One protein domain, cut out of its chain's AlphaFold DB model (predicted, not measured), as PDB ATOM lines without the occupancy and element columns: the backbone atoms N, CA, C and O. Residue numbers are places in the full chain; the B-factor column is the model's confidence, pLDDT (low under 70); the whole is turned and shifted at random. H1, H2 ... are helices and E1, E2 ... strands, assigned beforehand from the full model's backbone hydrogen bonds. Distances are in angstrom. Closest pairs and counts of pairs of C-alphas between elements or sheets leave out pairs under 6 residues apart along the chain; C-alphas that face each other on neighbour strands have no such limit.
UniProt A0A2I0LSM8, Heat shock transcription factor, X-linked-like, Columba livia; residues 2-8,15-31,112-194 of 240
ATOM      1  N   SER A   2     202.955 251.750 228.356       81.25
ATOM      2  CA  SER A   2     203.654 251.388 227.119       81.25
ATOM      3  C   SER A   2     202.836 250.362 226.340       81.25
ATOM      4  O   SER A   2     202.402 249.371 226.917       81.25
ATOM      5  N   HIS A   3     202.638 250.590 225.040       81.12
ATOM      6  CA  HIS A   3     201.943 249.659 224.146       81.12
ATOM      7  C   HIS A   3     202.943 248.970 223.214       81.12
ATOM      8  O   HIS A   3     203.899 249.608 222.772       81.12
ATOM      9  N   TRP A   4     202.725 247.692 222.903       82.12
ATOM     10  CA  TRP A   4     203.653 246.861 222.129       82.12
ATOM     11  C   TRP A   4     202.947 246.082 221.010       82.12
ATOM     12  O   TRP A   4     202.032 245.311 221.293       82.12
ATOM     13  N   TYR A   5     203.387 246.250 219.755       74.81
ATOM     14  CA  TYR A   5     202.871 245.523 218.580       74.81
ATOM     15  C   TYR A   5     203.879 244.495 218.055       74.81
ATOM     16  O   TYR A   5     205.059 244.840 217.929       74.81
ATOM     17  N   PRO A   6     203.435 243.293 217.646       62.97
ATOM     18  CA  PRO A   6     204.233 242.413 216.795       62.97
ATOM     19  C   PRO A   6     204.421 243.053 215.409       62.97
ATOM     20  O   PRO A   6     203.445 243.497 214.801       62.97
ATOM     21  N   GLN A   7     205.655 243.120 214.900       55.53
ATOM     22  CA  GLN A   7     205.936 243.644 213.556       55.53
ATOM     23  C   GLN A   7     205.860 242.535 212.495       55.53
ATOM     24  O   GLN A   7     206.616 241.565 212.577       55.53
ATOM     25  N   PRO A   8     205.027 242.681 211.450       52.62
ATOM     26  CA  PRO A   8     205.071 241.810 210.284       52.62
ATOM     27  C   PRO A   8     206.213 242.257 209.359       52.62
ATOM     28  O   PRO A   8     206.021 243.070 208.459       52.62
ATOM     29  N   SER A  15     201.233 236.561 211.539       52.62
ATOM     30  CA  SER A  15     200.391 237.722 211.847       52.62
ATOM     31  C   SER A  15     200.051 237.799 213.345       52.62
ATOM     32  O   SER A  15     200.087 236.800 214.056       52.62
ATOM     33  N   VAL A  16     199.641 238.969 213.850       51.91
ATOM     34  CA  VAL A  16     199.115 239.117 215.227       51.91
ATOM     35  C   VAL A  16     197.919 238.186 215.478       51.91
ATOM     36  O   VAL A  16     197.759 237.658 216.573       51.91
ATOM     37  N   ALA A  17     197.109 237.939 214.444       52.91
ATOM     38  CA  ALA A  17     195.997 236.991 214.504       52.91
ATOM     39  C   ALA A  17     196.469 235.542 214.710       52.91
ATOM     40  O   ALA A  17     195.821 234.777 215.416       52.91
ATOM     41  N   ASP A  18     197.630 235.188 214.161       60.84
ATOM     42  CA  ASP A  18     198.228 233.866 214.332       60.84
ATOM     43  C   ASP A  18     198.861 233.710 215.726       60.84
ATOM     44  O   ASP A  18     198.978 232.599 216.220       60.84
ATOM     45  N   TRP A  19     199.245 234.801 216.403       58.38
ATOM     46  CA  TRP A  19     199.654 234.749 217.815       58.38
ATOM     47  C   TRP A  19     198.485 234.447 218.751       58.38
ATOM     48  O   TRP A  19     198.698 233.854 219.805       58.38
ATOM     49  N   GLN A  20     197.264 234.819 218.356       56.31
ATOM     50  CA  GLN A  20     196.050 234.393 219.051       56.31
ATOM     51  C   GLN A  20     195.654 232.940 218.736       56.31
ATOM     52  O   GLN A  20     194.780 232.376 219.396       56.31
ATOM     53  N   ASP A  21     196.322 232.304 217.768       62.62
ATOM     54  CA  ASP A  21     196.085 230.924 217.370       62.62
ATOM     55  C   ASP A  21     196.968 229.943 218.171       62.62
ATOM     56  O   ASP A  21     198.204 229.981 218.164       62.62
ATOM     57  N   LYS A  22     196.323 228.992 218.859       56.56
ATOM     58  CA  LYS A  22     197.008 227.974 219.681       56.56
ATOM     59  C   LYS A  22     197.923 227.040 218.870       56.56
ATOM     60  O   LYS A  22     198.869 226.466 219.422       56.56
ATOM     61  N   ALA A  23     197.676 226.867 217.572       55.50
ATOM     62  CA  ALA A  23     198.502 226.062 216.679       55.50
ATOM     63  C   ALA A  23     199.833 226.751 216.350       55.50
ATOM     64  O   ALA A  23     200.840 226.062 216.157       55.50
ATOM     65  N   TRP A  24     199.889 228.089 216.350       64.12
ATOM     66  CA  TRP A  24     201.159 228.792 216.193       64.12
ATOM     67  C   TRP A  24     202.075 228.583 217.397       64.12
ATOM     68  O   TRP A  24     203.230 228.199 217.206       64.12
ATOM     69  N   LEU A  25     201.562 228.757 218.621       56.56
ATOM     70  CA  LEU A  25     202.329 228.492 219.846       56.56
ATOM     71  C   LEU A  25     202.905 227.070 219.826       56.56
ATOM     72  O   LEU A  25     204.094 226.870 220.066       56.56
ATOM     73  N   SER A  26     202.093 226.096 219.408       58.88
ATOM     74  CA  SER A  26     202.525 224.703 219.246       58.88
ATOM     75  C   SER A  26     203.686 224.554 218.249       58.88
ATOM     76  O   SER A  26     204.624 223.793 218.490       58.88
ATOM     77  N   ARG A  27     203.675 225.307 217.139       61.06
ATOM     78  CA  ARG A  27     204.728 225.280 216.112       61.06
ATOM     79  C   ARG A  27     205.995 226.026 216.532       61.06
ATOM     80  O   ARG A  27     207.088 225.548 216.238       61.06
ATOM     81  N   ALA A  28     205.875 227.149 217.235       58.59
ATOM     82  CA  ALA A  28     207.013 227.883 217.789       58.59
ATOM     83  C   ALA A  28     207.782 227.016 218.802       58.59
ATOM     84  O   ALA A  28     209.002 226.875 218.712       58.59
ATOM     85  N   VAL A  29     207.051 226.336 219.688       58.53
ATOM     86  CA  VAL A  29     207.609 225.414 220.689       58.53
ATOM     87  C   VAL A  29     208.223 224.170 220.037       58.53
ATOM     88  O   VAL A  29     209.254 223.675 220.496       58.53
ATOM     89  N   ALA A  30     207.630 223.663 218.950       56.00
ATOM     90  CA  ALA A  30     208.180 222.544 218.183       56.00
ATOM     91  C   ALA A  30     209.456 222.922 217.406       56.00
ATOM     92  O   ALA A  30     210.391 222.124 217.347       56.00
ATOM     93  N   SER A  31     209.519 224.140 216.857       51.31
ATOM     94  CA  SER A  31     210.683 224.659 216.123       51.31
ATOM     95  C   SER A  31     211.918 224.788 217.025       51.31
ATOM     96  O   SER A  31     213.020 224.391 216.643       51.31
ATOM     97  N   LYS A 112     194.258 230.719 243.691       56.16
ATOM     98  CA  LYS A 112     194.284 230.028 242.407       56.16
ATOM     99  C   LYS A 112     195.689 229.954 241.804       56.16
ATOM    100  O   LYS A 112     196.015 228.959 241.168       56.16
ATOM    101  N   TRP A 113     196.540 230.955 242.037       59.44
ATOM    102  CA  TRP A 113     197.815 231.055 241.321       59.44
ATOM    103  C   TRP A 113     198.999 230.354 241.982       59.44
ATOM    104  O   TRP A 113     200.006 230.139 241.322       59.44
ATOM    105  N   ALA A 114     198.913 229.969 243.258       58.16
ATOM    106  CA  ALA A 114     200.053 229.335 243.928       58.16
ATOM    107  C   ALA A 114     200.491 228.033 243.225       58.16
ATOM    108  O   ALA A 114     201.683 227.767 243.128       58.16
ATOM    109  N   GLY A 115     199.539 227.261 242.679       62.19
ATOM    110  CA  GLY A 115     199.836 226.085 241.848       62.19
ATOM    111  C   GLY A 115     200.128 226.415 240.378       62.19
ATOM    112  O   GLY A 115     200.888 225.711 239.723       62.19
ATOM    113  N   GLU A 116     199.557 227.502 239.856       66.62
ATOM    114  CA  GLU A 116     199.690 227.895 238.446       66.62
ATOM    115  C   GLU A 116     200.999 228.667 238.171       66.62
ATOM    116  O   GLU A 116     201.537 228.607 237.067       66.62
ATOM    117  N   ALA A 117     201.575 229.323 239.184       69.25
ATOM    118  CA  ALA A 117     202.880 229.978 239.119       69.25
ATOM    119  C   ALA A 117     204.009 228.982 238.818       69.25
ATOM    120  O   ALA A 117     204.882 229.268 237.993       69.25
ATOM    121  N   ASP A 118     203.964 227.800 239.435       71.00
ATOM    122  CA  ASP A 118     204.928 226.729 239.182       71.00
ATOM    123  C   ASP A 118     204.784 226.183 237.758       71.00
ATOM    124  O   ASP A 118     205.787 226.032 237.054       71.00
ATOM    125  N   GLU A 119     203.551 225.987 237.273       78.44
ATOM    126  CA  GLU A 119     203.319 225.616 235.874       78.44
ATOM    127  C   GLU A 119     203.867 226.675 234.923       78.44
ATOM    128  O   GLU A 119     204.572 226.349 233.965       78.44
ATOM    129  N   LEU A 120     203.601 227.952 235.198       79.56
ATOM    130  CA  LEU A 120     204.110 229.040 234.385       79.56
ATOM    131  C   LEU A 120     205.613 229.080 234.379       79.56
ATOM    132  O   LEU A 120     206.162 229.253 233.304       79.56
ATOM    133  N   SER A 121     206.284 228.879 235.510       78.38
ATOM    134  CA  SER A 121     207.745 228.902 235.590       78.38
ATOM    135  C   SER A 121     208.407 227.934 234.593       78.38
ATOM    136  O   SER A 121     209.464 228.260 234.040       78.38
ATOM    137  N   SER A 122     207.738 226.818 234.275       82.00
ATOM    138  CA  SER A 122     208.195 225.793 233.330       82.00
ATOM    139  C   SER A 122     207.966 226.134 231.848       82.00
ATOM    140  O   SER A 122     208.646 225.587 230.976       82.00
ATOM    141  N   LEU A 123     207.054 227.065 231.549       84.69
ATOM    142  CA  LEU A 123     206.700 227.447 230.183       84.69
ATOM    143  C   LEU A 123     207.787 228.293 229.501       84.69
ATOM    144  O   LEU A 123     208.620 228.954 230.139       84.69
ATOM    145  N   ARG A 124     207.769 228.312 228.165       86.75
ATOM    146  CA  ARG A 124     208.630 229.209 227.379       86.75
ATOM    147  C   ARG A 124     208.094 230.628 227.391       86.75
ATOM    148  O   ARG A 124     206.942 230.869 227.731       86.75
ATOM    149  N   PHE A 125     208.946 231.588 227.031       87.25
ATOM    150  CA  PHE A 125     208.581 233.003 227.095       87.25
ATOM    151  C   PHE A 125     207.267 233.332 226.356       87.25
ATOM    152  O   PHE A 125     206.426 233.982 226.975       87.25
ATOM    153  N   PRO A 126     207.018 232.859 225.115       86.38
ATOM    154  CA  PRO A 126     205.769 233.169 224.412       86.38
ATOM    155  C   PRO A 126     204.530 232.600 225.109       86.38
ATOM    156  O   PRO A 126     203.511 233.272 225.206       86.38
ATOM    157  N   GLU A 127     204.631 231.384 225.646       85.62
ATOM    158  CA  GLU A 127     203.539 230.720 226.363       85.62
ATOM    159  C   GLU A 127     203.257 231.394 227.714       85.62
ATOM    160  O   GLU A 127     202.096 231.602 228.067       85.62
ATOM    161  N   LYS A 128     204.316 231.777 228.447       88.12
ATOM    162  CA  LYS A 128     204.223 232.576 229.678       88.12
ATOM    163  C   LYS A 128     203.512 233.891 229.408       88.12
ATOM    164  O   LYS A 128     202.547 234.213 230.091       88.12
ATOM    165  N   LEU A 129     203.980 234.623 228.395       89.00
ATOM    166  CA  LEU A 129     203.414 235.905 227.998       89.00
ATOM    167  C   LEU A 129     201.932 235.755 227.645       89.00
ATOM    168  O   LEU A 129     201.117 236.507 228.162       89.00
ATOM    169  N   TRP A 130     201.580 234.751 226.839       87.19
ATOM    170  CA  TRP A 130     200.195 234.479 226.465       87.19
ATOM    171  C   TRP A 130     199.304 234.220 227.682       87.19
ATOM    172  O   TRP A 130     198.309 234.913 227.873       87.19
ATOM    173  N   LYS A 131     199.672 233.255 228.537       86.62
ATOM    174  CA  LYS A 131     198.878 232.923 229.728       86.62
ATOM    175  C   LYS A 131     198.738 234.108 230.686       86.62
ATOM    176  O   LYS A 131     197.704 234.231 231.329       86.62
ATOM    177  N   MET A 132     199.757 234.961 230.789       88.50
ATOM    178  CA  MET A 132     199.681 236.166 231.612       88.50
ATOM    179  C   MET A 132     198.706 237.195 231.043       88.50
ATOM    180  O   MET A 132     197.888 237.711 231.787       88.50
ATOM    181  N   VAL A 133     198.787 237.489 229.743       89.06
ATOM    182  CA  VAL A 133     197.944 238.515 229.103       89.06
ATOM    183  C   VAL A 133     196.479 238.059 229.022       89.06
ATOM    184  O   VAL A 133     195.578 238.889 229.083       89.06
ATOM    185  N   GLU A 134     196.239 236.750 228.904       85.69
ATOM    186  CA  GLU A 134     194.901 236.137 228.898       85.69
ATOM    187  C   GLU A 134     194.275 236.047 230.300       85.69
ATOM    188  O   GLU A 134     193.075 235.825 230.438       85.69
ATOM    189  N   SER A 135     195.077 236.164 231.361       84.44
ATOM    190  CA  SER A 135     194.582 236.023 232.725       84.44
ATOM    191  C   SER A 135     194.218 237.370 233.337       84.44
ATOM    192  O   SER A 135     195.069 238.239 233.491       84.44
ATOM    193  N   ASP A 136     192.999 237.467 233.865       84.75
ATOM    194  CA  ASP A 136     192.517 238.631 234.631       84.75
ATOM    195  C   ASP A 136     193.249 238.847 235.975       84.75
ATOM    196  O   ASP A 136     192.915 239.745 236.748       84.75
ATOM    197  N   GLN A 137     194.218 237.990 236.302       83.81
ATOM    198  CA  GLN A 137     194.993 238.059 237.541       83.81
ATOM    199  C   GLN A 137     196.102 239.103 237.489       83.81
ATOM    200  O   GLN A 137     196.532 239.558 238.547       83.81
ATOM    201  N   PHE A 138     196.550 239.477 236.291       87.25
ATOM    202  CA  PHE A 138     197.547 240.521 236.120       87.25
ATOM    203  C   PHE A 138     196.870 241.830 235.765       87.25
ATOM    204  O   PHE A 138     196.257 241.970 234.712       87.25
ATOM    205  N   GLN A 139     197.032 242.825 236.629       88.00
ATOM    206  CA  GLN A 139     196.559 244.179 236.336       88.00
ATOM    207  C   GLN A 139     197.621 245.003 235.610       88.00
ATOM    208  O   GLN A 139     197.340 246.093 235.116       88.00
ATOM    209  N   SER A 140     198.861 244.515 235.570       90.50
ATOM    210  CA  SER A 140     199.979 245.225 234.958       90.50
ATOM    211  C   SER A 140     200.161 244.973 233.463       90.50
ATOM    212  O   SER A 140     200.893 245.735 232.823       90.50
ATOM    213  N   ILE A 141     199.520 243.943 232.907       91.44
ATOM    214  CA  ILE A 141     199.638 243.544 231.503       91.44
ATOM    215  C   ILE A 141     198.298 243.035 230.962       91.44
ATOM    216  O   ILE A 141     197.645 242.228 231.608       91.44
ATOM    217  N   TRP A 142     197.886 243.510 229.786       90.31
ATOM    218  CA  TRP A 142     196.620 243.111 229.158       90.31
ATOM    219  C   TRP A 142     196.628 243.377 227.649       90.31
ATOM    220  O   TRP A 142     197.479 244.104 227.122       90.31
ATOM    221  N   TRP A 143     195.664 242.791 226.940       88.56
ATOM    222  CA  TRP A 143     195.374 243.134 225.550       88.56
ATOM    223  C   TRP A 143     194.707 244.507 225.464       88.56
ATOM    224  O   TRP A 143     193.758 244.782 226.189       88.56
ATOM    225  N   SER A 144     195.150 245.362 224.541       84.69
ATOM    226  CA  SER A 144     194.388 246.574 224.206       84.69
ATOM    227  C   SER A 144     192.991 246.235 223.681       84.69
ATOM    228  O   SER A 144     192.761 245.123 223.209       84.69
ATOM    229  N   ASP A 145     192.094 247.223 223.658       74.00
ATOM    230  CA  ASP A 145     190.677 247.107 223.258       74.00
ATOM    231  C   ASP A 145     190.429 246.458 221.880       74.00
ATOM    232  O   ASP A 145     189.305 246.094 221.540       74.00
ATOM    233  N   HIS A 146     191.470 246.300 221.060       74.62
ATOM    234  CA  HIS A 146     191.399 245.657 219.750       74.62
ATOM    235  C   HIS A 146     192.163 244.327 219.658       74.62
ATOM    236  O   HIS A 146     192.268 243.777 218.566       74.62
ATOM    237  N   GLY A 147     192.768 243.834 220.744       74.88
ATOM    238  CA  GLY A 147     193.575 242.603 220.757       74.88
ATOM    239  C   GLY A 147     194.825 242.664 219.872       74.88
ATOM    240  O   GLY A 147     195.428 241.642 219.554       74.88
ATOM    241  N   ARG A 148     195.201 243.866 219.422       78.00
ATOM    242  CA  ARG A 148     196.268 244.071 218.435       78.00
ATOM    243  C   ARG A 148     197.627 244.364 219.065       78.00
ATOM    244  O   ARG A 148     198.658 244.184 218.425       78.00
ATOM    245  N   CYS A 149     197.628 244.827 220.310       83.50
ATOM    246  CA  CYS A 149     198.841 245.105 221.063       83.50
ATOM    247  C   CYS A 149     198.685 244.770 222.531       83.50
ATOM    248  O   CYS A 149     197.576 244.780 223.067       83.50
ATOM    249  N   ILE A 150     199.828 244.535 223.159       89.50
ATOM    250  CA  ILE A 150     199.934 244.324 224.593       89.50
ATOM    251  C   ILE A 150     200.196 245.680 225.248       89.50
ATOM    252  O   ILE A 150     201.117 246.405 224.855       89.50
ATOM    253  N   ALA A 151     199.379 246.029 226.232       90.12
ATOM    254  CA  ALA A 151     199.587 247.169 227.109       90.12
ATOM    255  C   ALA A 151     200.321 246.706 228.368       90.12
ATOM    256  O   ALA A 151     199.979 245.676 228.944       90.12
ATOM    257  N   ILE A 152     201.345 247.455 228.782       91.44
ATOM    258  CA  ILE A 152     202.106 247.180 230.002       91.44
ATOM    259  C   ILE A 152     202.205 248.457 230.834       91.44
ATOM    260  O   ILE A 152     202.706 249.498 230.379       91.44
ATOM    261  N   ASN A 153     201.776 248.362 232.089       90.62
ATOM    262  CA  ASN A 153     202.085 249.340 233.118       90.62
ATOM    263  C   ASN A 153     203.431 248.981 233.757       90.62
ATOM    264  O   ASN A 153     203.487 248.160 234.663       90.62
ATOM    265  N   GLU A 154     204.515 249.604 233.290       89.50
ATOM    266  CA  GLU A 154     205.891 249.250 233.681       89.50
ATOM    267  C   GLU A 154     206.111 249.224 235.203       89.50
ATOM    268  O   GLU A 154     206.771 248.314 235.705       89.50
ATOM    269  N   LYS A 155     205.525 250.175 235.946       88.25
ATOM    270  CA  LYS A 155     205.686 250.251 237.403       88.25
ATOM    271  C   LYS A 155     204.994 249.083 238.104       88.25
ATOM    272  O   LYS A 155     205.630 248.379 238.881       88.25
ATOM    273  N   LEU A 156     203.717 248.853 237.787       88.69
ATOM    274  CA  LEU A 156     202.959 247.741 238.368       88.69
ATOM    275  C   LEU A 156     203.530 246.392 237.932       88.69
ATOM    276  O   LEU A 156     203.602 245.473 238.733       88.69
ATOM    277  N   PHE A 157     204.002 246.284 236.691       89.69
ATOM    278  CA  PHE A 157     204.578 245.054 236.153       89.69
ATOM    279  C   PHE A 157     205.848 244.658 236.899       89.69
ATOM    280  O   PHE A 157     206.076 243.485 237.196       89.69
ATOM    281  N   GLN A 158     206.674 245.646 237.242       88.06
ATOM    282  CA  GLN A 158     207.880 245.398 238.011       88.06
ATOM    283  C   GLN A 158     207.572 244.905 239.431       88.06
ATOM    284  O   GLN A 158     208.328 244.094 239.946       88.06
ATOM    285  N   GLU A 159     206.478 245.348 240.049       85.69
ATOM    286  CA  GLU A 159     206.072 244.917 241.394       85.69
ATOM    287  C   GLU A 159     205.328 243.567 241.375       85.69
ATOM    288  O   GLU A 159     205.632 242.685 242.174       85.69
ATOM    289  N   GLU A 160     204.400 243.382 240.433       87.19
ATOM    290  CA  GLU A 160     203.496 242.225 240.333       87.19
ATOM    291  C   GLU A 160     204.180 240.985 239.734       87.19
ATOM    292  O   GLU A 160     204.005 239.873 240.237       87.19
ATOM    293  N   VAL A 161     204.981 241.170 238.677       84.88
ATOM    294  CA  VAL A 161     205.513 240.073 237.849       84.88
ATOM    295  C   VAL A 161     207.006 239.837 238.078       84.88
ATOM    296  O   VAL A 161     207.444 238.684 238.122       84.88
ATOM    297  N   LEU A 162     207.798 240.911 238.188       85.12
ATOM    298  CA  LEU A 162     209.267 240.837 238.276       85.12
ATOM    299  C   LEU A 162     209.808 241.023 239.708       85.12
ATOM    300  O   LEU A 162     210.988 240.785 239.959       85.12
ATOM    301  N   GLY A 163     208.977 241.471 240.646       72.56
ATOM    302  CA  GLY A 163     209.411 241.946 241.956       72.56
ATOM    303  C   GLY A 163     209.783 240.823 242.922       72.56
ATOM    304  O   GLY A 163     209.205 239.740 242.903       72.56
ATOM    305  N   ASN A 164     210.715 241.108 243.838       61.53
ATOM    306  CA  ASN A 164     211.143 240.171 244.888       61.53
ATOM    307  C   ASN A 164     210.100 239.987 246.020       61.53
ATOM    308  O   ASN A 164     210.323 239.193 246.927       61.53
ATOM    309  N   GLY A 165     208.985 240.726 245.973       60.34
ATOM    310  CA  GLY A 165     207.850 240.632 246.905       60.34
ATOM    311  C   GLY A 165     206.484 240.564 246.209       60.34
ATOM    312  O   GLY A 165     205.460 240.753 246.861       60.34
ATOM    313  N   GLY A 166     206.468 240.341 244.891       58.38
ATOM    314  CA  GLY A 166     205.239 240.167 244.122       58.38
ATOM    315  C   GLY A 166     204.624 238.793 244.373       58.38
ATOM    316  O   GLY A 166     205.334 237.795 244.473       58.38
ATOM    317  N   SER A 167     203.297 238.741 244.445       61.00
ATOM    318  CA  SER A 167     202.533 237.514 244.721       61.00
ATOM    319  C   SER A 167     202.718 236.419 243.646       61.00
ATOM    320  O   SER A 167     202.604 235.237 243.960       61.00
ATOM    321  N   LEU A 168     203.054 236.782 242.395       70.25
ATOM    322  CA  LEU A 168     202.963 235.869 241.243       70.25
ATOM    323  C   LEU A 168     204.296 235.536 240.541       70.25
ATOM    324  O   LEU A 168     204.256 234.769 239.584       70.25
ATOM    325  N   ARG A 169     205.440 236.098 240.979       75.69
ATOM    326  CA  ARG A 169     206.800 236.024 240.375       75.69
ATOM    327  C   ARG A 169     206.944 235.054 239.182       75.69
ATOM    328  O   ARG A 169     207.433 233.935 239.321       75.69
ATOM    329  N   VAL A 170     206.553 235.511 237.989       79.06
ATOM    330  CA  VAL A 170     206.420 234.645 236.798       79.06
ATOM    331  C   VAL A 170     207.745 234.472 236.053       79.06
ATOM    332  O   VAL A 170     208.025 233.422 235.465       79.06
ATOM    333  N   PHE A 171     208.587 235.508 236.064       82.00
ATOM    334  CA  PHE A 171     209.900 235.485 235.428       82.00
ATOM    335  C   PHE A 171     211.016 235.432 236.473       82.00
ATOM    336  O   PHE A 171     210.945 236.045 237.534       82.00
ATOM    337  N   ALA A 172     212.100 234.726 236.143       76.69
ATOM    338  CA  ALA A 172     213.276 234.646 237.011       76.69
ATOM    339  C   ALA A 172     214.020 235.992 237.135       76.69
ATOM    340  O   ALA A 172     214.700 236.236 238.132       76.69
ATOM    341  N   THR A 173     213.885 236.862 236.128       80.50
ATOM    342  CA  THR A 173     214.500 238.193 236.107       80.50
ATOM    343  C   THR A 173     213.679 239.206 236.897       80.50
ATOM    344  O   THR A 173     212.454 239.189 236.848       80.50
ATOM    345  N   GLN A 174     214.372 240.128 237.563       83.50
ATOM    346  CA  GLN A 174     213.766 241.284 238.235       83.50
ATOM    347  C   GLN A 174     213.845 242.561 237.385       83.50
ATOM    348  O   GLN A 174     213.407 243.633 237.792       83.50
ATOM    349  N   ASN A 175     214.452 242.469 236.199       85.81
ATOM    350  CA  ASN A 175     214.780 243.623 235.382       85.81
ATOM    351  C   ASN A 175     213.827 243.741 234.194       85.81
ATOM    352  O   ASN A 175     213.837 242.904 233.285       85.81
ATOM    353  N   ILE A 176     213.065 244.837 234.159       88.56
ATOM    354  CA  ILE A 176     212.160 245.145 233.049       88.56
ATOM    355  C   ILE A 176     212.893 245.161 231.703       88.56
ATOM    356  O   ILE A 176     212.377 244.642 230.722       88.56
ATOM    357  N   LYS A 177     214.145 245.631 231.637       89.81
ATOM    358  CA  LYS A 177     214.927 245.654 230.389       89.81
ATOM    359  C   LYS A 177     215.160 244.250 229.830       89.81
ATOM    360  O   LYS A 177     215.146 244.075 228.614       89.81
ATOM    361  N   SER A 178     215.345 243.247 230.691       89.75
ATOM    362  CA  SER A 178     215.477 241.850 230.260       89.75
ATOM    363  C   SER A 178     214.179 241.332 229.648       89.75
ATOM    364  O   SER A 178     214.217 240.664 228.617       89.75
ATOM    365  N   PHE A 179     213.035 241.680 230.240       90.75
ATOM    366  CA  PHE A 179     211.722 241.349 229.690       90.75
ATOM    367  C   PHE A 179     211.481 242.040 228.337       90.75
ATOM    368  O   PHE A 179     211.075 241.399 227.372       90.75
ATOM    369  N   ILE A 180     211.839 243.319 228.219       90.50
ATOM    370  CA  ILE A 180     211.732 244.082 226.966       90.50
ATOM    371  C   ILE A 180     212.640 243.499 225.876       90.50
ATOM    372  O   ILE A 180     212.249 243.417 224.716       90.50
ATOM    373  N   ARG A 181     213.843 243.036 226.234       90.62
ATOM    374  CA  ARG A 181     214.718 242.337 225.287       90.62
ATOM    375  C   ARG A 181     214.069 241.058 224.763       90.62
ATOM    376  O   ARG A 181     214.161 240.813 223.568       90.62
ATOM    377  N   GLN A 182     213.408 240.279 225.621       89.75
ATOM    378  CA  GLN A 182     212.655 239.100 225.188       89.75
ATOM    379  C   GLN A 182     211.517 239.492 224.241       89.75
ATOM    380  O   GLN A 182     211.432 238.942 223.150       89.75
ATOM    381  N   LEU A 183     210.722 240.512 224.577       89.75
ATOM    382  CA  LEU A 183     209.698 241.040 223.671       89.75
ATOM    383  C   LEU A 183     210.271 241.391 222.286       89.75
ATOM    384  O   LEU A 183     209.747 240.930 221.275       89.75
ATOM    385  N   ASN A 184     211.388 242.119 222.238       88.62
ATOM    386  CA  ASN A 184     212.053 242.468 220.980       88.62
ATOM    387  C   ASN A 184     212.537 241.232 220.200       88.62
ATOM    388  O   ASN A 184     212.407 241.195 218.979       88.62
ATOM    389  N   LEU A 185     213.078 240.216 220.885       86.69
ATOM    390  CA  LEU A 185     213.514 238.962 220.256       86.69
ATOM    391  C   LEU A 185     212.348 238.203 219.616       86.69
ATOM    392  O   LEU A 185     212.529 237.572 218.579       86.69
ATOM    393  N   TYR A 186     211.157 238.305 220.204       84.00
ATOM    394  CA  TYR A 186     209.931 237.723 219.665       84.00
ATOM    395  C   TYR A 186     209.169 238.661 218.712       84.00
ATOM    396  O   TYR A 186     208.033 238.372 218.344       84.00
ATOM    397  N   GLY A 187     209.788 239.765 218.277       83.75
ATOM    398  CA  GLY A 187     209.256 240.639 217.227       83.75
ATOM    399  C   GLY A 187     208.292 241.725 217.705       83.75
ATOM    400  O   GLY A 187     207.693 242.413 216.875       83.75
ATOM    401  N   PHE A 188     208.139 241.918 219.017       85.25
ATOM    402  CA  PHE A 188     207.375 243.041 219.547       85.25
ATOM    403  C   PHE A 188     208.185 244.333 219.468       85.25
ATOM    404  O   PHE A 188     209.384 244.363 219.729       85.25
ATOM    405  N   THR A 189     207.503 245.432 219.172       85.44
ATOM    406  CA  THR A 189     208.075 246.782 219.148       85.44
ATOM    407  C   THR A 189     207.212 247.737 219.949       85.44
ATOM    408  O   THR A 189     205.983 247.631 219.952       85.44
ATOM    409  N   LYS A 190     207.862 248.671 220.648       86.19
ATOM    410  CA  LYS A 190     207.177 249.687 221.446       86.19
ATOM    411  C   LYS A 190     206.516 250.686 220.508       86.19
ATOM    412  O   LYS A 190     207.193 251.283 219.674       86.19
ATOM    413  N   ILE A 191     205.224 250.925 220.691       82.75
ATOM    414  CA  ILE A 191     204.565 252.088 220.110       82.75
ATOM    415  C   ILE A 191     204.963 253.294 220.952       82.75
ATOM    416  O   ILE A 191     204.698 253.331 222.159       82.75
ATOM    417  N   GLN A 192     205.571 254.289 220.321       74.75
ATOM    418  CA  GLN A 192     205.615 255.615 220.916       74.75
ATOM    419  C   GLN A 192     204.215 256.202 220.763       74.75
ATOM    420  O   GLN A 192     203.765 256.459 219.653       74.75
ATOM    421  N   GLN A 193     203.483 256.328 221.873       63.25
ATOM    422  CA  GLN A 193     202.385 257.282 221.881       63.25
ATOM    423  C   GLN A 193     203.054 258.639 221.779       63.25
ATOM    424  O   GLN A 193     203.721 259.064 222.723       63.25
ATOM    425  N   ASP A 194     202.931 259.259 220.612       58.19
ATOM    426  CA  ASP A 194     203.219 260.670 220.444       58.19
ATOM    427  C   ASP A 194     202.245 261.402 221.367       58.19
ATOM    428  O   ASP A 194     201.123 261.741 220.996       58.19
TER     429      ASP A 194
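AT A GLANCE: This is residues 2 to 8, 15 to 31 and 112 to 194 of the 240 residues of the protein "Heat shock transcription factor, X-linked-like" of Columba livia (UniProt A0A2I0LSM8). A small, twisted sheet of four strands has two helices on the same face, H4 standing up from it over the edge strand E2 and H6 beside the strands near the other edge, at E4 and E1, while H5 only grazes the sheet. H2 and H3 lie beyond H4, away from the sheet and well separated from each other, with little H1 leading into H2. The printed part has 107 residues, with six named helices and four named strands in the order E1 H1 H2 H3 H4 E2 E3 H5 H6 E4. The sheet runs E2 E3 E1 E4, all antiparallel, and the class is mixed, helices and strands. The whole is compact, with a radius of gyration of the C-alphas of 13.4 A, and spans 38 by 37 by 24 A.

HOW THE PARTS SIT: Inner strand E1, residues 2 to 6, is the antiparallel neighbour of E3, residues 150 to 152, with N 4 and O 150 2.8 A apart, and of E4, residues 188 to 191, with N 189 and O 5 also 2.8 A apart, both within hydrogen-bond range. E2, residues 141 to 143, forms a hairpin with E3, with N 151 and O 142 2.8 A apart. H1, residues 16 to 19, and H2, residues 22 to 31, are not on the sheet. H2 is close to but not clearly touching H4, residues 125 to 134; the closest C-alphas, of Leu 25 and Glu 127, are 7.0 A apart. H3, residues 113 to 122, is likewise close to H4, at Leu 120 and Lys 128, C-alphas 5.9 A apart. H4 stands up from the sheet over E2, at a height of 9.7 A. H5, residues 154 to 160, only grazes the sheet. H6, residues 176 to 185, is on the same face as H4, at a height of 8.1 A, only just over none of the strands, as 2 of its C-alphas fall on E4. E3, H5, H6 and E4 make a split strand-helix-strand unit, two strands running the same way with E1 between them, and its crossover is right-handed. Every O i to N i+4 pair is within hydrogen-bond range in H2, H4, H5 and H6; H3 has 4 of 6, and H1 is too short for such a pair.

IN THESE COORDINATES: E1 begins at C-alpha 2, (203.654, 251.388, 227.119), and is 13.7 A long. H2 measures 14.5 A, H3 and H4 14.1 A each, and H6 14.3 A. E4 ends at C-alpha 191, (204.565, 252.088, 220.110).

THE WHOLE: The C-alphas of Gly 115 and Asp 194, the two farthest apart, are 40.8 A apart. Residues 9 to 14 and 32 to 111 are not printed, with gaps of 6.4 A and 31.4 A between C-alphas. The link from H5 to H6 is long, residues 161 to 175. Mean pLDDT of the printed part is 76.8; residues 6 to 8, 15 to 31, 112 to 117, 164 to 167 and 193 to 194 are under 70.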